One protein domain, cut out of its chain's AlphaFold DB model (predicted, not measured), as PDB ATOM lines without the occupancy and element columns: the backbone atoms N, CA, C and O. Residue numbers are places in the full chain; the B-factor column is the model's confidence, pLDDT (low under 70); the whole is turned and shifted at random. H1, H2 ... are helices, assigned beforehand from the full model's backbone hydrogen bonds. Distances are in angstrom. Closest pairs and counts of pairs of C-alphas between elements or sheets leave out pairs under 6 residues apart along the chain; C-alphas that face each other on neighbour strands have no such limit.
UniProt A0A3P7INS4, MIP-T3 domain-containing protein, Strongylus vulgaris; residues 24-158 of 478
ATOM      1  N   PHE A  24     280.595 216.003 154.838       48.50
ATOM      2  CA  PHE A  24     281.425 215.765 156.028       48.50
ATOM      3  C   PHE A  24     282.458 214.642 155.838       48.50
ATOM      4  O   PHE A  24     283.573 214.751 156.345       48.50
ATOM      5  N   GLY A  25     282.133 213.590 155.074       48.41
ATOM      6  CA  GLY A  25     283.049 212.462 154.853       48.41
ATOM      7  C   GLY A  25     284.304 212.856 154.068       48.41
ATOM      8  O   GLY A  25     285.418 212.496 154.445       48.41
ATOM      9  N   THR A  26     284.143 213.669 153.020       52.78
ATOM     10  CA  THR A  26     285.267 214.188 152.226       52.78
ATOM     11  C   THR A  26     286.166 215.108 153.046       52.78
ATOM     12  O   THR A  26     287.385 215.019 152.913       52.78
ATOM     13  N   MET A  27     285.602 215.935 153.935       47.22
ATOM     14  CA  MET A  27     286.386 216.843 154.777       47.22
ATOM     15  C   MET A  27     287.177 216.107 155.874       47.22
ATOM     16  O   MET A  27     288.308 216.495 156.152       47.22
ATOM     17  N   ILE A  28     286.651 215.004 156.423       52.94
ATOM     18  CA  ILE A  28     287.387 214.119 157.349       52.94
ATOM     19  C   ILE A  28     288.534 213.391 156.628       52.94
ATOM     20  O   ILE A  28     289.651 213.329 157.142       52.94
ATOM     21  N   CYS A  29     288.307 212.893 155.408       48.25
ATOM     22  CA  CYS A  29     289.388 212.326 154.597       48.25
ATOM     23  C   CYS A  29     290.450 213.377 154.233       48.25
ATOM     24  O   CYS A  29     291.637 213.060 154.236       48.25
ATOM     25  N   TYR A  30     290.057 214.631 153.977       49.09
ATOM     26  CA  TYR A  30     291.004 215.713 153.700       49.09
ATOM     27  C   TYR A  30     291.838 216.096 154.927       49.09
ATOM     28  O   TYR A  30     293.037 216.313 154.783       49.09
ATOM     29  N   THR A  31     291.266 216.139 156.136       48.72
ATOM     30  CA  THR A  31     292.047 216.425 157.352       48.72
ATOM     31  C   THR A  31     292.976 215.274 157.734       48.72
ATOM     32  O   THR A  31     294.106 215.538 158.137       48.72
ATOM     33  N   LEU A  32     292.578 214.014 157.525       47.03
ATOM     34  CA  LEU A  32     293.471 212.853 157.665       47.03
ATOM     35  C   LEU A  32     294.597 212.840 156.617       47.03
ATOM     36  O   LEU A  32     295.738 212.525 156.950       47.03
ATOM     37  N   TRP A  33     294.313 213.227 155.370       47.09
ATOM     38  CA  TRP A  33     295.326 213.328 154.312       47.09
ATOM     39  C   TRP A  33     296.303 214.494 154.540       47.09
ATOM     40  O   TRP A  33     297.511 214.317 154.408       47.09
ATOM     41  N   VAL A  34     295.810 215.660 154.976       45.56
ATOM     42  CA  VAL A  34     296.653 216.809 155.357       45.56
ATOM     43  C   VAL A  34     297.483 216.503 156.609       45.56
ATOM     44  O   VAL A  34     298.659 216.860 156.651       45.56
ATOM     45  N   ALA A  35     296.940 215.771 157.589       43.47
ATOM     46  CA  ALA A  35     297.717 215.282 158.733       43.47
ATOM     47  C   ALA A  35     298.862 214.343 158.303       43.47
ATOM     48  O   ALA A  35     299.935 214.382 158.895       43.47
ATOM     49  N   HIS A  36     298.678 213.566 157.229       47.28
ATOM     50  CA  HIS A  36     299.719 212.712 156.644       47.28
ATOM     51  C   HIS A  36     300.773 213.489 155.815       47.28
ATOM     52  O   HIS A  36     301.751 212.901 155.349       47.28
ATOM     53  N   HIS A  37     300.617 214.806 155.640       50.41
ATOM     54  CA  HIS A  37     301.609 215.681 154.999       50.41
ATOM     55  C   HIS A  37     302.435 216.520 155.990       50.41
ATOM     56  O   HIS A  37     303.330 217.253 155.571       50.41
ATOM     57  N   MET A  38     302.169 216.402 157.293       51.56
ATOM     58  CA  MET A  38     302.814 217.185 158.349       51.56
ATOM     59  C   MET A  38     303.825 216.311 159.112       51.56
ATOM     60  O   MET A  38     303.602 215.969 160.267       51.56
ATOM     61  N   VAL A  39     304.907 215.889 158.439       56.62
ATOM     62  CA  VAL A  39     305.906 214.923 158.957       56.62
ATOM     63  C   VAL A  39     306.888 215.626 159.903       56.62
ATOM     64  O   VAL A  39     307.967 216.087 159.521       56.62
ATOM     65  N   ASN A  40     306.471 215.745 161.162       69.88
ATOM     66  CA  ASN A  40     307.020 216.723 162.097       69.88
ATOM     67  C   ASN A  40     308.483 216.466 162.498       69.88
ATOM     68  O   ASN A  40     308.948 215.334 162.657       69.88
ATOM     69  N   ALA A  41     309.185 217.551 162.848       83.44
ATOM     70  CA  ALA A  41     310.494 217.497 163.505       83.44
ATOM     71  C   ALA A  41     310.499 216.589 164.760       83.44
ATOM     72  O   ALA A  41     311.473 215.872 165.010       83.44
ATOM     73  N   GLU A  42     309.400 216.561 165.523       88.12
ATOM     74  CA  GLU A  42     309.248 215.688 166.694       88.12
ATOM     75  C   GLU A  42     309.269 214.192 166.340       88.12
ATOM     76  O   GLU A  42     309.887 213.408 167.059       88.12
ATOM     77  N   GLU A  43     308.697 213.773 165.207       89.19
ATOM     78  CA  GLU A  43     308.751 212.372 164.758       89.19
ATOM     79  C   GLU A  43     310.193 211.957 164.452       89.19
ATOM     80  O   GLU A  43     310.645 210.889 164.870       89.19
ATOM     81  N   THR A  44     310.966 212.855 163.834       91.56
ATOM     82  CA  THR A  44     312.406 212.656 163.612       91.56
ATOM     83  C   THR A  44     313.159 212.543 164.944       91.56
ATOM     84  O   THR A  44     313.964 211.626 165.134       91.56
ATOM     85  N   ARG A  45     312.862 213.413 165.920       90.12
ATOM     86  CA  ARG A  45     313.441 213.349 167.278       90.12
ATOM     87  C   ARG A  45     313.096 212.030 167.987       90.12
ATOM     88  O   ARG A  45     313.983 211.403 168.574       90.12
ATOM     89  N   VAL A  46     311.854 211.554 167.883       91.31
ATOM     90  CA  VAL A  46     311.396 210.273 168.450       91.31
ATOM     91  C   VAL A  46     312.045 209.074 167.745       91.31
ATOM     92  O   VAL A  46     312.468 208.132 168.424       91.31
ATOM     93  N   ALA A  47     312.208 209.104 166.421       91.12
ATOM     94  CA  ALA A  47     312.852 208.041 165.647       91.12
ATOM     95  C   ALA A  47     314.350 207.889 165.987       91.12
ATOM     96  O   ALA A  47     314.848 206.772 166.165       91.12
ATOM     97  N   PHE A  48     315.073 208.993 166.183       91.69
ATOM     98  CA  PHE A  48     316.485 208.957 166.589       91.69
ATOM     99  C   PHE A  48     316.721 208.786 168.096       91.69
ATOM    100  O   PHE A  48     317.842 208.442 168.500       91.69
ATOM    101  N   SER A  49     315.696 208.961 168.937       89.19
ATOM    102  CA  SER A  49     315.797 208.716 170.381       89.19
ATOM    103  C   SER A  49     316.321 207.298 170.674       89.19
ATOM    104  O   SER A  49     315.957 206.318 170.013       89.19
ATOM    105  N   GLY A  50     317.269 207.185 171.613       86.25
ATOM    106  CA  GLY A  50     317.943 205.920 171.954       86.25
ATOM    107  C   GLY A  50     318.846 205.316 170.857       86.25
ATOM    108  O   GLY A  50     319.420 204.234 171.060       86.25
ATOM    109  N   LEU A  51     318.989 205.989 169.708       87.19
ATOM    110  CA  LEU A  51     319.829 205.578 168.581       87.19
ATOM    111  C   LEU A  51     321.103 206.429 168.495       87.19
ATOM    112  O   LEU A  51     322.206 205.877 168.506       87.19
ATOM    113  N   ILE A  52     320.961 207.758 168.490       88.44
ATOM    114  CA  ILE A  52     322.069 208.729 168.527       88.44
ATOM    115  C   ILE A  52     321.913 209.713 169.700       88.44
ATOM    116  O   ILE A  52     320.874 209.778 170.340       88.44
ATOM    117  N   GLU A  53     322.995 210.427 170.023       82.00
ATOM    118  CA  GLU A  53     323.045 211.444 171.106       82.00
ATOM    119  C   GLU A  53     323.672 212.767 170.629       82.00
ATOM    120  O   GLU A  53     323.667 213.769 171.340       82.00
ATOM    121  N   LYS A  54     324.298 212.738 169.447       85.56
ATOM    122  CA  LYS A  54     324.977 213.836 168.760       85.56
ATOM    123  C   LYS A  54     324.802 213.585 167.250       85.56
ATOM    124  O   LYS A  54     324.830 212.407 166.879       85.56
ATOM    125  N   PRO A  55     324.650 214.625 166.408       84.94
ATOM    126  CA  PRO A  55     324.393 216.020 166.787       84.94
ATOM    127  C   PRO A  55     323.073 216.172 167.576       84.94
ATOM    128  O   PRO A  55     322.247 215.259 167.553       84.94
ATOM    129  N   PRO A  56     322.880 217.270 168.333       86.88
ATOM    130  CA  PRO A  56     321.616 217.523 169.017       86.88
ATOM    131  C   PRO A  56     320.505 217.770 167.990       86.88
ATOM    132  O   PRO A  56     320.675 218.556 167.060       86.88
ATOM    133  N   LEU A  57     319.368 217.099 168.163       88.31
ATOM    134  CA  LEU A  57     318.208 217.222 167.282       88.31
ATOM    135  C   LEU A  57     317.272 218.301 167.835       88.31
ATOM    136  O   LEU A  57     316.362 218.009 168.603       88.31
ATOM    137  N   THR A  58     317.557 219.557 167.493       87.69
ATOM    138  CA  THR A  58     316.718 220.717 167.834       87.69
ATOM    139  C   THR A  58     315.831 221.100 166.660       87.69
ATOM    140  O   THR A  58     316.265 221.003 165.513       87.69
ATOM    141  N   ASP A  59     314.657 221.657 166.929       87.75
ATOM    142  CA  ASP A  59     313.643 221.922 165.896       87.75
ATOM    143  C   ASP A  59     314.119 222.952 164.866       87.75
ATOM    144  O   ASP A  59     313.845 222.814 163.681       87.75
ATOM    145  N   GLN A  60     314.971 223.903 165.268       88.69
ATOM    146  CA  GLN A  60     315.652 224.830 164.350       88.69
ATOM    147  C   GLN A  60     316.526 224.119 163.296       88.69
ATOM    148  O   GLN A  60     316.626 224.585 162.163       88.69
ATOM    149  N   LEU A  61     317.144 222.984 163.649       91.31
ATOM    150  CA  LEU A  61     317.959 222.170 162.737       91.31
ATOM    151  C   LEU A  61     317.115 221.208 161.890       91.31
ATOM    152  O   LEU A  61     317.611 220.720 160.883       91.31
ATOM    153  N   LEU A  62     315.862 220.945 162.263       89.44
ATOM    154  CA  LEU A  62     314.938 220.084 161.511       89.44
ATOM    155  C   LEU A  62     313.972 220.893 160.629       89.44
ATOM    156  O   LEU A  62     313.530 220.404 159.596       89.44
ATOM    157  N   ALA A  63     313.716 222.157 160.973       90.19
ATOM    158  CA  ALA A  63     312.941 223.093 160.163       90.19
ATOM    159  C   ALA A  63     313.695 223.553 158.903       90.19
ATOM    160  O   ALA A  63     313.068 223.838 157.889       90.19
ATOM    161  N   ARG A  64     315.037 223.641 158.941       89.25
ATOM    162  CA  ARG A  64     315.894 223.900 157.761       89.25
ATOM    163  C   ARG A  64     317.243 223.168 157.883       89.25
ATOM    164  O   ARG A  64     318.247 223.816 158.180       89.25
ATOM    165  N   PRO A  65     317.298 221.841 157.669       90.94
ATOM    166  CA  PRO A  65     318.497 221.040 157.921       90.94
ATOM    167  C   PRO A  65     319.681 221.441 157.026       90.94
ATOM    168  O   PRO A  65     319.640 221.225 155.813       90.94
ATOM    169  N   PRO A  66     320.779 221.995 157.585       93.00
ATOM    170  CA  PRO A  66     321.966 222.290 156.797       93.00
ATOM    171  C   PRO A  66     322.686 220.984 156.440       93.00
ATOM    172  O   PRO A  66     322.790 220.081 157.268       93.00
ATOM    173  N   PHE A  67     323.268 220.894 155.240       93.31
ATOM    174  CA  PHE A  67     323.929 219.668 154.755       93.31
ATOM    175  C   PHE A  67     324.927 219.056 155.762       93.31
ATOM    176  O   PHE A  67     324.985 217.841 155.933       93.31
ATOM    177  N   LYS A  68     325.672 219.903 156.488       92.38
ATOM    178  CA  LYS A  68     326.617 219.477 157.532       92.38
ATOM    179  C   LYS A  68     325.946 218.686 158.665       92.38
ATOM    180  O   LYS A  68     326.525 217.713 159.132       92.38
ATOM    181  N   PHE A  69     324.741 219.077 159.076       93.56
ATOM    182  CA  PHE A  69     323.951 218.380 160.094       93.56
ATOM    183  C   PHE A  69     323.444 217.029 159.580       93.56
ATOM    184  O   PHE A  69     323.578 216.035 160.287       93.56
ATOM    185  N   ILE A  70     322.961 216.964 158.332       93.56
ATOM    186  CA  ILE A  70     322.538 215.702 157.694       93.56
ATOM    187  C   ILE A  70     323.711 214.709 157.667       93.56
ATOM    188  O   ILE A  70     323.575 213.578 158.131       93.56
ATOM    189  N   LEU A  71     324.891 215.151 157.215       92.56
ATOM    190  CA  LEU A  71     326.111 214.340 157.203       92.56
ATOM    191  C   LEU A  71     326.516 213.872 158.614       92.56
ATOM    192  O   LEU A  71     326.866 212.707 158.798       92.56
ATOM    193  N   ASP A  72     326.425 214.747 159.621       92.94
ATOM    194  CA  ASP A  72     326.749 214.408 161.012       92.94
ATOM    195  C   ASP A  72     325.752 213.401 161.620       92.94
ATOM    196  O   ASP A  72     326.170 212.513 162.368       92.94
ATOM    197  N   VAL A  73     324.455 213.482 161.286       93.75
ATOM    198  CA  VAL A  73     323.425 212.498 161.680       93.75
ATOM    199  C   VAL A  73     323.679 211.143 161.015       93.75
ATOM    200  O   VAL A  73     323.701 210.118 161.704       93.75
ATOM    201  N   VAL A  74     323.930 211.123 159.701       93.06
ATOM    202  CA  VAL A  74     324.230 209.902 158.933       93.06
ATOM    203  C   VAL A  74     325.492 209.227 159.479       93.06
ATOM    204  O   VAL A  74     325.446 208.067 159.892       93.06
ATOM    205  N   SER A  75     326.596 209.970 159.594       91.88
ATOM    206  CA  SER A  75     327.874 209.469 160.114       91.88
ATOM    207  C   SER A  75     327.761 208.947 161.554       91.88
ATOM    208  O   SER A  75     328.273 207.868 161.872       91.88
ATOM    209  N   SER A  76     327.007 209.633 162.422       92.56
ATOM    210  CA  SER A  76     326.751 209.181 163.800       92.56
ATOM    211  C   SER A  76     325.913 207.896 163.851       92.56
ATOM    212  O   SER A  76     326.186 207.008 164.664       92.56
ATOM    213  N   THR A  77     324.935 207.756 162.952       92.81
ATOM    214  CA  THR A  77     324.056 206.579 162.851       92.81
ATOM    215  C   THR A  77     324.820 205.353 162.352       92.81
ATOM    216  O   THR A  77     324.789 204.301 163.002       92.81
ATOM    217  N   ILE A  78     325.587 205.503 161.265       92.25
ATOM    218  CA  ILE A  78     326.484 204.475 160.710       92.25
ATOM    219  C   ILE A  78     327.509 204.045 161.770       92.25
ATOM    220  O   ILE A  78     327.728 202.847 162.000       92.25
ATOM    221  N   SER A  79     328.097 205.010 162.484       90.69
ATOM    222  CA  SER A  79     329.062 204.759 163.559       90.69
ATOM    223  C   SER A  79     328.468 203.900 164.678       90.69
ATOM    224  O   SER A  79     329.023 202.837 164.970       90.69
ATOM    225  N   LYS A  80     327.327 204.310 165.256       91.31
ATOM    226  CA  LYS A  80     326.706 203.646 166.417       91.31
ATOM    227  C   LYS A  80     326.028 202.310 166.106       91.31
ATOM    228  O   LYS A  80     326.065 201.412 166.945       91.31
ATOM    229  N   THR A  81     325.396 202.159 164.941       90.50
ATOM    230  CA  THR A  81     324.623 200.943 164.606       90.50
ATOM    231  C   THR A  81     325.414 199.951 163.752       90.50
ATOM    232  O   THR A  81     325.365 198.739 163.982       90.50
ATOM    233  N   GLY A  82     326.193 200.464 162.797       89.12
ATOM    234  CA  GLY A  82     326.780 199.689 161.707       89.12
ATOM    235  C   GLY A  82     325.891 199.534 160.473       89.12
ATOM    236  O   GLY A  82     326.333 198.901 159.522       89.12
ATOM    237  N   TYR A  83     324.691 200.120 160.464       89.62
ATOM    238  CA  TYR A  83     323.856 200.215 159.267       89.62
ATOM    239  C   TYR A  83     324.588 201.003 158.163       89.62
ATOM    240  O   TYR A  83     325.378 201.895 158.474       89.62
ATOM    241  N   LEU A  84     324.365 200.638 156.897       86.62
ATOM    242  CA  LEU A  84     324.955 201.236 155.682       86.62
ATOM    243  C   LEU A  84     326.500 201.317 155.604       86.62
ATOM    244  O   LEU A  84     327.029 201.961 154.697       86.62
ATOM    245  N   LYS A  85     327.248 200.620 156.476       86.00
ATOM    246  CA  LYS A  85     328.729 200.584 156.434       86.00
ATOM    247  C   LYS A  85     329.313 200.001 155.144       86.00
ATOM    248  O   LYS A  85     330.428 200.354 154.784       86.00
ATOM    249  N   ASP A  86     328.554 199.162 154.448       85.69
ATOM    250  CA  ASP A  86     328.955 198.540 153.179       85.69
ATOM    251  C   ASP A  86     328.571 199.399 151.951       85.69
ATOM    252  O   ASP A  86     328.799 198.999 150.810       85.69
ATOM    253  N   LYS A  87     327.947 200.567 152.179       86.19
ATOM    254  CA  LYS A  87     327.512 201.531 151.153       86.19
ATOM    255  C   LYS A  87     328.249 202.868 151.230       86.19
ATOM    256  O   LYS A  87     328.493 203.462 150.189       86.19
ATOM    257  N   PHE A  88     328.609 203.316 152.435       86.88
ATOM    258  CA  PHE A  88     329.372 204.548 152.652       86.88
ATOM    259  C   PHE A  88     330.725 204.248 153.291       86.88
ATOM    260  O   PHE A  88     330.809 203.797 154.437       86.88
ATOM    261  N   THR A  89     331.792 204.557 152.562       84.50
ATOM    262  CA  THR A  89     333.170 204.484 153.044       84.50
ATOM    263  C   THR A  89     333.413 205.587 154.072       84.50
ATOM    264  O   THR A  89     332.783 206.644 154.046       84.50
ATOM    265  N   SER A  90     334.403 205.413 154.952       79.12
ATOM    266  CA  SER A  90     334.860 206.501 155.832       79.12
ATOM    267  C   SER A  90     335.306 207.754 155.064       79.12
ATOM    268  O   SER A  90     335.279 208.844 155.625       79.12
ATOM    269  N   ASP A  91     335.683 207.607 153.791       77.56
ATOM    270  CA  ASP A  91     335.990 208.710 152.884       77.56
ATOM    271  C   ASP A  91     334.764 209.526 152.462       77.56
ATOM    272  O   ASP A  91     334.840 210.754 152.442       77.56
ATOM    273  N   ASP A  92     333.638 208.867 152.193       80.62
ATOM    274  CA  ASP A  92     332.383 209.503 151.766       80.62
ATOM    275  C   ASP A  92     331.712 210.256 152.926       80.62
ATOM    276  O   ASP A  92     330.922 211.171 152.722       80.62
ATOM    277  N   LEU A  93     332.063 209.903 154.166       82.88
ATOM    278  CA  LEU A  93     331.583 210.551 155.388       82.88
ATOM    279  C   LEU A  93     332.437 211.764 155.817       82.88
ATOM    280  O   LEU A  93     332.143 212.385 156.841       82.88
ATOM    281  N   ASN A  94     333.485 212.122 155.063       82.50
ATOM    282  CA  ASN A  94     334.370 213.239 155.400       82.50
ATOM    283  C   ASN A  94     333.861 214.580 154.829       82.50
ATOM    284  O   ASN A  94     333.843 214.757 153.608       82.50
ATOM    285  N   PRO A  95     333.576 215.603 155.666       80.75
ATOM    286  CA  PRO A  95     333.081 216.898 155.185       80.75
ATOM    287  C   PRO A  95     334.078 217.639 154.278       80.75
ATOM    288  O   PRO A  95     333.663 218.456 153.464       80.75
ATOM    289  N   ALA A  96     335.377 217.330 154.370       82.56
ATOM    290  CA  ALA A  96     336.417 217.903 153.514       82.56
ATOM    291  C   ALA A  96     336.343 217.438 152.043       82.56
ATOM    292  O   ALA A  96     336.859 218.131 151.173       82.56
ATOM    293  N   LYS A  97     335.705 216.292 151.760       80.88
ATOM    294  CA  LYS A  97     335.450 215.791 150.393       80.88
ATOM    295  C   LYS A  97     334.083 216.214 149.841       80.88
ATOM    296  O   LYS A  97     333.829 216.067 148.653       80.88
ATOM    297  N   LEU A  98     333.210 216.749 150.698       82.69
ATOM    298  CA  LEU A  98     331.835 217.146 150.383       82.69
ATOM    299  C   LEU A  98     331.647 218.670 150.480       82.69
ATOM    300  O   LEU A  98     330.629 219.162 150.967       82.69
ATOM    301  N   ASN A  99     332.641 219.433 150.021       85.19
ATOM    302  CA  ASN A  99     332.535 220.878 149.813       85.19
ATOM    303  C   ASN A  99     331.728 221.209 148.541       85.19
ATOM    304  O   ASN A  99     330.914 222.137 148.553       85.19
ATOM    305  N   ASP A 100     331.904 220.427 147.479       90.81
ATOM    306  CA  ASP A 100     331.357 220.698 146.149       90.81
ATOM    307  C   ASP A 100     329.846 220.406 146.025       90.81
ATOM    308  O   ASP A 100     329.313 219.492 146.662       90.81
ATOM    309  N   LYS A 101     329.125 221.168 145.191       91.69
ATOM    310  CA  LYS A 101     327.666 221.019 145.012       91.69
ATOM    311  C   LYS A 101     327.318 219.668 144.383       91.69
ATOM    312  O   LYS A 101     326.364 219.030 144.821       91.69
ATOM    313  N   ALA A 102     328.091 219.227 143.391       91.56
ATOM    314  CA  ALA A 102     327.882 217.936 142.732       91.56
ATOM    315  C   ALA A 102     328.079 216.763 143.709       91.56
ATOM    316  O   ALA A 102     327.223 215.883 143.793       91.56
ATOM    317  N   ALA A 103     329.145 216.803 144.515       91.12
ATOM    318  CA  ALA A 103     329.445 215.776 145.511       91.12
ATOM    319  C   ALA A 103     328.354 215.672 146.597       91.12
ATOM    320  O   ALA A 103     327.943 214.570 146.961       91.12
ATOM    321  N   LYS A 104     327.819 216.811 147.061       92.12
ATOM    322  CA  LYS A 104     326.685 216.858 148.005       92.12
ATOM    323  C   LYS A 104     325.422 216.198 147.449       92.12
ATOM    324  O   LYS A 104     324.722 215.524 148.201       92.12
ATOM    325  N   MET A 105     325.126 216.391 146.161       93.38
ATOM    326  CA  MET A 105     323.971 215.757 145.518       93.38
ATOM    327  C   MET A 105     324.194 214.248 145.379       93.38
ATOM    328  O   MET A 105     323.409 213.492 145.938       93.38
ATOM    329  N   ALA A 106     325.325 213.817 144.808       93.00
ATOM    330  CA  ALA A 106     325.651 212.397 144.630       93.00
ATOM    331  C   ALA A 106     325.661 211.590 145.947       93.00
ATOM    332  O   ALA A 106     325.218 210.440 145.974       93.00
ATOM    333  N   PHE A 107     326.114 212.189 147.057       93.19
ATOM    334  CA  PHE A 107     326.015 211.589 148.394       93.19
ATOM    335  C   PHE A 107     324.556 211.360 148.826       93.19
ATOM    336  O   PHE A 107     324.220 210.287 149.326       93.19
ATOM    337  N   LEU A 108     323.678 212.347 148.614       93.69
ATOM    338  CA  LEU A 108     322.255 212.246 148.951       93.69
ATOM    339  C   LEU A 108     321.503 211.299 148.012       93.69
ATOM    340  O   LEU A 108     320.682 210.529 148.490       93.69
ATOM    341  N   ASP A 109     321.813 211.295 146.715       93.12
ATOM    342  CA  ASP A 109     321.238 210.353 145.749       93.12
ATOM    343  C   ASP A 109     321.603 208.902 146.121       93.12
ATOM    344  O   ASP A 109     320.749 208.016 146.113       93.12
ATOM    345  N   SER A 110     322.850 208.673 146.557       92.25
ATOM    346  CA  SER A 110     323.308 207.376 147.084       92.25
ATOM    347  C   SER A 110     322.609 206.988 148.394       92.25
ATOM    348  O   SER A 110     322.362 205.807 148.636       92.25
ATOM    349  N   LEU A 111     322.284 207.967 149.248       92.25
ATOM    350  CA  LEU A 111     321.582 207.747 150.517       92.25
ATOM    351  C   LEU A 111     320.109 207.406 150.289       92.25
ATOM    352  O   LEU A 111     319.620 206.453 150.886       92.25
ATOM    353  N   ILE A 112     319.436 208.133 149.395       92.62
ATOM    354  CA  ILE A 112     318.063 207.857 148.966       92.62
ATOM    355  C   ILE A 112     318.010 206.457 148.340       92.62
ATOM    356  O   ILE A 112     317.284 205.603 148.835       92.62
ATOM    357  N   GLN A 113     318.888 206.141 147.378       91.12
ATOM    358  CA  GLN A 113     318.959 204.803 146.771       91.12
ATOM    359  C   GLN A 113     319.197 203.674 147.797       91.12
ATOM    360  O   GLN A 113     318.718 202.557 147.603       91.12
ATOM    361  N   ALA A 114     319.915 203.940 148.892       89.31
ATOM    362  CA  ALA A 114     320.147 202.978 149.972       89.31
ATOM    363  C   ALA A 114     318.983 202.849 150.981       89.31
ATOM    364  O   ALA A 114     319.025 201.951 151.824       89.31
ATOM    365  N   LEU A 115     317.974 203.723 150.895       88.19
ATOM    366  CA  LEU A 115     316.776 203.800 151.746       88.19
ATOM    367  C   LEU A 115     315.467 203.680 150.928       88.19
ATOM    368  O   LEU A 115     314.393 204.025 151.420       88.19
ATOM    369  N   ASN A 116     315.548 203.251 149.662       82.38
ATOM    370  CA  ASN A 116     314.426 203.255 148.720       82.38
ATOM    371  C   ASN A 116     313.412 202.125 148.985       82.38
ATOM    372  O   ASN A 116     313.280 201.179 148.212       82.38
ATOM    373  N   ASP A 117     312.619 202.296 150.041       75.31
ATOM    374  CA  ASP A 117     311.452 201.470 150.382       75.31
ATOM    375  C   ASP A 117     310.193 201.859 149.561       75.31
ATOM    376  O   ASP A 117     309.063 201.660 149.999       75.31
ATOM    377  N   GLY A 118     310.363 202.526 148.408       73.25
ATOM    378  CA  GLY A 118     309.284 203.125 147.597       73.25
ATOM    379  C   GLY A 118     308.629 204.383 148.195       73.25
ATOM    380  O   GLY A 118     307.810 205.028 147.553       73.25
ATOM    381  N   SER A 119     309.000 204.767 149.421       76.31
ATOM    382  CA  SER A 119     308.447 205.928 150.138       76.31
ATOM    383  C   SER A 119     309.242 207.230 149.944       76.31
ATOM    384  O   SER A 119     308.876 208.241 150.544       76.31
ATOM    385  N   LEU A 120     310.349 207.217 149.188       81.62
ATOM    386  CA  LEU A 120     311.281 208.352 149.071       81.62
ATOM    387  C   LEU A 120     311.381 208.950 147.657       81.62
ATOM    388  O   LEU A 120     312.150 209.885 147.456       81.62
ATOM    389  N   ASP A 121     310.582 208.489 146.693       79.75
ATOM    390  CA  ASP A 121     310.690 208.893 145.278       79.75
ATOM    391  C   ASP A 121     310.359 210.385 145.021       79.75
ATOM    392  O   ASP A 121     310.752 210.965 144.002       79.75
ATOM    393  N   GLU A 122     309.670 211.046 145.958       86.06
ATOM    394  CA  GLU A 122     309.449 212.499 145.930       86.06
ATOM    395  C   GLU A 122     310.708 213.298 146.336       86.06
ATOM    396  O   GLU A 122     310.924 214.426 145.873       86.06
ATOM    397  N   VAL A 123     311.564 212.703 147.176       90.31
ATOM    398  CA  VAL A 123     312.727 213.338 147.803       90.31
ATOM    399  C   VAL A 123     313.835 213.551 146.772       90.31
ATOM    400  O   VAL A 123     314.318 212.616 146.139       90.31
ATOM    401  N   LYS A 124     314.276 214.803 146.596       92.75
ATOM    402  CA  LYS A 124     315.255 215.176 145.557       92.75
ATOM    403  C   LYS A 124     316.458 215.892 146.161       92.75
ATOM    404  O   LYS A 124     316.328 216.996 146.691       92.75
ATOM    405  N   SER A 125     317.645 215.302 146.008       93.81
ATOM    406  CA  SER A 125     318.936 215.816 146.500       93.81
ATOM    407  C   SER A 125     319.170 217.298 146.176       93.81
ATOM    408  O   SER A 125     319.546 218.079 147.049       93.81
ATOM    409  N   SER A 126     318.853 217.717 144.947       94.38
ATOM    410  CA  SER A 126     318.931 219.112 144.489       94.38
ATOM    411  C   SER A 126     318.131 220.101 145.351       94.38
ATOM    412  O   SER A 126     318.536 221.255 145.485       94.38
ATOM    413  N   LYS A 127     317.007 219.671 145.942       93.62
ATOM    414  CA  LYS A 127     316.162 220.501 146.814       93.62
ATOM    415  C   LYS A 127     316.703 220.554 148.246       93.62
ATOM    416  O   LYS A 127     316.799 221.644 148.808       93.62
ATOM    417  N   ILE A 128     317.155 219.410 148.773       94.12
ATOM    418  CA  ILE A 128     317.821 219.302 150.085       94.12
ATOM    419  C   ILE A 128     319.065 220.203 150.126       94.12
ATOM    420  O   ILE A 128     319.226 221.008 151.041       94.12
ATOM    421  N   VAL A 129     319.925 220.143 149.100       93.75
ATOM    422  CA  VAL A 129     321.136 220.987 149.001       93.75
ATOM    423  C   VAL A 129     320.794 222.480 148.885       93.75
ATOM    424  O   VAL A 129     321.585 223.320 149.307       93.75
ATOM    425  N   ALA A 130     319.608 222.823 148.373       93.12
ATOM    426  CA  ALA A 130     319.084 224.190 148.339       93.12
ATOM    427  C   ALA A 130     318.359 224.617 149.636       93.12
ATOM    428  O   ALA A 130     317.817 225.723 149.691       93.12
ATOM    429  N   GLY A 131     318.306 223.763 150.668       90.69
ATOM    430  CA  GLY A 131     317.609 224.045 151.926       90.69
ATOM    431  C   GLY A 131     316.097 224.239 151.754       90.69
ATOM    432  O   GLY A 131     315.513 225.086 152.438       90.69
ATOM    433  N   LYS A 132     315.487 223.513 150.808       90.69
ATOM    434  CA  LYS A 132     314.039 223.468 150.542       90.69
ATOM    435  C   LYS A 132     313.472 222.097 150.920       90.69
ATOM    436  O   LYS A 132     314.204 221.116 150.918       90.69
ATOM    437  N   GLU A 133     312.166 222.056 151.188       90.31
ATOM    438  CA  GLU A 133     311.411 220.841 151.552       90.31
ATOM    439  C   GLU A 133     312.007 220.096 152.769       90.31
ATOM    440  O   GLU A 133     312.469 218.953 152.666       90.31
ATOM    441  N   PRO A 134     312.009 220.754 153.950       90.88
ATOM    442  CA  PRO A 134     312.439 220.137 155.202       90.88
ATOM    443  C   PRO A 134     311.606 218.899 155.548       90.88
ATOM    444  O   PRO A 134     312.200 217.895 155.913       90.88
ATOM    445  N   GLU A 135     310.288 218.908 155.324       90.81
ATOM    446  CA  GLU A 135     309.391 217.758 155.557       90.81
ATOM    447  C   GLU A 135     309.881 216.475 154.862       90.81
ATOM    448  O   GLU A 135     310.047 215.435 155.496       90.81
ATOM    449  N   LEU A 136     310.224 216.561 153.570       90.69
ATOM    450  CA  LEU A 136     310.775 215.435 152.803       90.69
ATOM    451  C   LEU A 136     312.177 215.023 153.280       90.69
ATOM    452  O   LEU A 136     312.547 213.849 153.219       90.69
ATOM    453  N   THR A 137     312.958 215.977 153.791       93.06
ATOM    454  CA  THR A 137     314.265 215.693 154.398       93.06
ATOM    455  C   THR A 137     314.103 214.972 155.743       93.06
ATOM    456  O   THR A 137     314.846 214.036 156.032       93.06
ATOM    457  N   ASN A 138     313.108 215.361 156.541       92.38
ATOM    458  CA  ASN A 138     312.750 214.745 157.815       92.38
ATOM    459  C   ASN A 138     312.190 213.330 157.598       92.38
ATOM    460  O   ASN A 138     312.636 212.402 158.267       92.38
ATOM    461  N   LEU A 139     311.346 213.118 156.581       91.12
ATOM    462  CA  LEU A 139     310.889 211.789 156.154       91.12
ATOM    463  C   LEU A 139     312.066 210.853 155.809       91.12
ATOM    464  O   LEU A 139     312.152 209.745 156.339       91.12
ATOM    465  N   MET A 140     313.021 211.311 154.989       92.75
ATOM    466  CA  MET A 140     314.250 210.560 154.673       92.75
ATOM    467  C   MET A 140     315.070 210.231 155.936       92.75
ATOM    468  O   MET A 140     315.595 209.123 156.079       92.75
ATOM    469  N   LEU A 141     315.171 211.177 156.875       93.31
ATOM    470  CA  LEU A 141     315.866 210.993 158.149       93.31
ATOM    471  C   LEU A 141     315.139 210.003 159.085       93.31
ATOM    472  O   LEU A 141     315.807 209.218 159.760       93.31
ATOM    473  N   ILE A 142     313.803 209.972 159.090       92.56
ATOM    474  CA  ILE A 142     313.003 208.976 159.820       92.56
ATOM    475  C   ILE A 142     313.265 207.574 159.254       92.56
ATOM    476  O   ILE A 142     313.654 206.692 160.021       92.56
ATOM    477  N   ARG A 143     313.178 207.375 157.928       92.31
ATOM    478  CA  ARG A 143     313.475 206.074 157.285       92.31
ATOM    479  C   ARG A 143     314.878 205.560 157.625       92.31
ATOM    480  O   ARG A 143     315.047 204.397 157.995       92.31
ATOM    481  N   LEU A 144     315.880 206.444 157.611       93.00
ATOM    482  CA  LEU A 144     317.245 206.126 158.048       93.00
ATOM    483  C   LEU A 144     317.299 205.618 159.501       93.00
ATOM    484  O   LEU A 144     318.029 204.668 159.796       93.00
ATOM    485  N   ALA A 145     316.543 206.231 160.416       93.19
ATOM    486  CA  ALA A 145     316.466 205.798 161.809       93.19
ATOM    487  C   ALA A 145     315.714 204.465 161.975       93.19
ATOM    488  O   ALA A 145     316.119 203.642 162.801       93.19
ATOM    489  N   GLU A 146     314.659 204.223 161.195       92.25
ATOM    490  CA  GLU A 146     313.890 202.973 161.192       92.25
ATOM    491  C   GLU A 146     314.734 201.784 160.712       92.25
ATOM    492  O   GLU A 146     314.920 200.825 161.470       92.25
ATOM    493  N   GLY A 147     315.349 201.882 159.528       91.94
ATOM    494  CA  GLY A 147     316.238 200.845 158.993       91.94
ATOM    495  C   GLY A 147     317.440 200.569 159.907       91.94
ATOM    496  O   GLY A 147     317.796 199.417 160.171       91.94
ATOM    497  N   ALA A 148     318.013 201.615 160.511       92.94
ATOM    498  CA  ALA A 148     319.086 201.481 161.495       92.94
ATOM    499  C   ALA A 148     318.625 200.838 162.824       92.94
ATOM    500  O   ALA A 148     319.393 200.099 163.458       92.94
ATOM    501  N   ARG A 149     317.376 201.075 163.256       92.62
ATOM    502  CA  ARG A 149     316.745 200.381 164.394       92.62
ATOM    503  C   ARG A 149     316.510 198.906 164.073       92.62
ATOM    504  O   ARG A 149     316.801 198.066 164.926       92.62
ATOM    505  N   GLU A 150     316.029 198.571 162.879       91.75
ATOM    506  CA  GLU A 150     315.817 197.183 162.461       91.75
ATOM    507  C   GLU A 150     317.128 196.407 162.319       91.75
ATOM    508  O   GLU A 150     317.271 195.346 162.931       91.75
ATOM    509  N   TYR A 151     318.138 196.973 161.654       91.62
ATOM    510  CA  TYR A 151     319.482 196.393 161.592       91.62
ATOM    511  C   TYR A 151     320.053 196.106 162.996       91.62
ATOM    512  O   TYR A 151     320.661 195.064 163.246       91.62
ATOM    513  N   ARG A 152     319.799 196.990 163.972       90.19
ATOM    514  CA  ARG A 152     320.186 196.773 165.377       90.19
ATOM    515  C   ARG A 152     319.376 195.656 166.060       90.19
ATOM    516  O   ARG A 152     319.932 194.978 166.927       90.19
ATOM    517  N   LYS A 153     318.106 195.436 165.690       90.31
ATOM    518  CA  LYS A 153     317.282 194.302 166.162       90.31
ATOM    519  C   LYS A 153     317.791 192.976 165.579       90.31
ATOM    520  O   LYS A 153     318.110 192.072 166.353       90.31
ATOM    521  N   SER A 154     317.936 192.871 164.256       89.75
ATOM    522  CA  SER A 154     318.349 191.641 163.555       89.75
ATOM    523  C   SER A 154     319.783 191.214 163.894       89.75
ATOM    524  O   SER A 154     320.067 190.029 164.095       89.75
ATOM    525  N   ARG A 155     320.689 192.178 164.098       88.75
ATOM    526  CA  ARG A 155     322.046 191.924 164.612       88.75
ATOM    527  C   ARG A 155     322.067 191.474 166.080       88.75
ATOM    528  O   ARG A 155     323.023 190.827 166.507       88.75
ATOM    529  N   LYS A 156     321.036 191.795 166.873       85.69
ATOM    530  CA  LYS A 156     320.911 191.347 168.273       85.69
ATOM    531  C   LYS A 156     320.272 189.959 168.388       85.69
ATOM    532  O   LYS A 156     320.680 189.208 169.269       85.69
ATOM    533  N   SER A 157     319.324 189.598 167.520       81.75
ATOM    534  CA  SER A 157     318.748 188.243 167.489       81.75
ATOM    535  C   SER A 157     319.765 187.209 167.001       81.75
ATOM    536  O   SER A 157     320.040 186.257 167.728       81.75
ATOM    537  N   SER A 158     320.411 187.450 165.856       77.06
ATOM    538  CA  SER A 158     321.469 186.580 165.302       77.06
ATOM    539  C   SER A 158     322.662 186.386 166.250       77.06
ATOM    540  O   SER A 158     323.218 185.294 166.351       77.06
TER     541      SER A 158
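Overview. This is residues 24 to 158 of the 478 residues of the protein "MIP-T3 domain-containing protein" of Strongylus vulgaris (UniProt A0A3P7INS4). The long helix H7 is the core of a small helical body, with H2 and H4 packed along it, nearly in line with it, and the short H3 near its first residues. H5 and H6 pair up at the side of this group, close to H4 and H7, while H1 sticks out as a free arm that adds to the length of the whole. The printed part has 135 residues with seven named helices, H1 to H7 in order along the chain, and no named strand; the class is all helix. It is compact, with a radius of gyration of the C-alphas of 15.6 A and spans of 55 by 41 by 27 A.

Arrangement. The hub is H7, residues 134 to 158, which touches three helices. With residues 138 to 146 alone it touches H2, residues 41 to 48, at a shallow tilt of 17 degrees, the same way; the closest C-alphas, of Thr 44 and Ile 142, are 5.3 A apart. With residues 144 to 152 alone it touches H4, residues 67 to 81, at a shallow tilt of 11 degrees, the same way; the closest C-alphas are those of Thr 81 and Arg 152, at 6.1 A. With residues 134 to 138 alone it touches H3, residues 59 to 63, the closest C-alphas being those of Ala 63 and Pro 134, at 5.8 A. H3 also touches H2, with the C-alphas of Ala 41 and Leu 62 closest at 5.5 A. H2 and H4 are apart. H5, residues 101 to 113, touches H6, residues 125 to 129; their closest C-alphas, of Met 105 and Ser 125, are 5.1 A apart. H5 and H7 are close but not clearly touching, at a steep tilt of 50 degrees, the same way, with the C-alphas of Ile 112 and Met 140 closest at 7.4 A. H4 and H6 are close but not clearly touching, with the C-alphas of Phe 67 and Val 129 closest at 6.5 A. H1, residues 24 to 35, touches no helix. In each of the seven helices every O i to N i+4 pair is within hydrogen-bond range.

Along the chain. H7 is 36.2 A long, from C-alpha 134 at (312.439, 220.137, 155.202) to C-alpha 158 at (321.469, 186.580, 165.302). H4 measures 21.2 A, H5 18.5 A and H1 16.5 A, with C-alpha 24 of H1 at (281.425, 215.765, 156.028). H2 has 8 residues, H3 and H6 have 5 each.

Size, cuts and confidence. Residues 24 to 36 stand free; the body without them spans 41 by 33 by 29 A. The two C-alphas farthest apart, of Phe 24 and Asp 91, are 55.1 A apart. The links from H4 to H5, residues 82 to 100, and from H5 to H6 are long. The printed part has no cut. The mean pLDDT of the printed part is 84.1, and residues 24 to 40 are under 70.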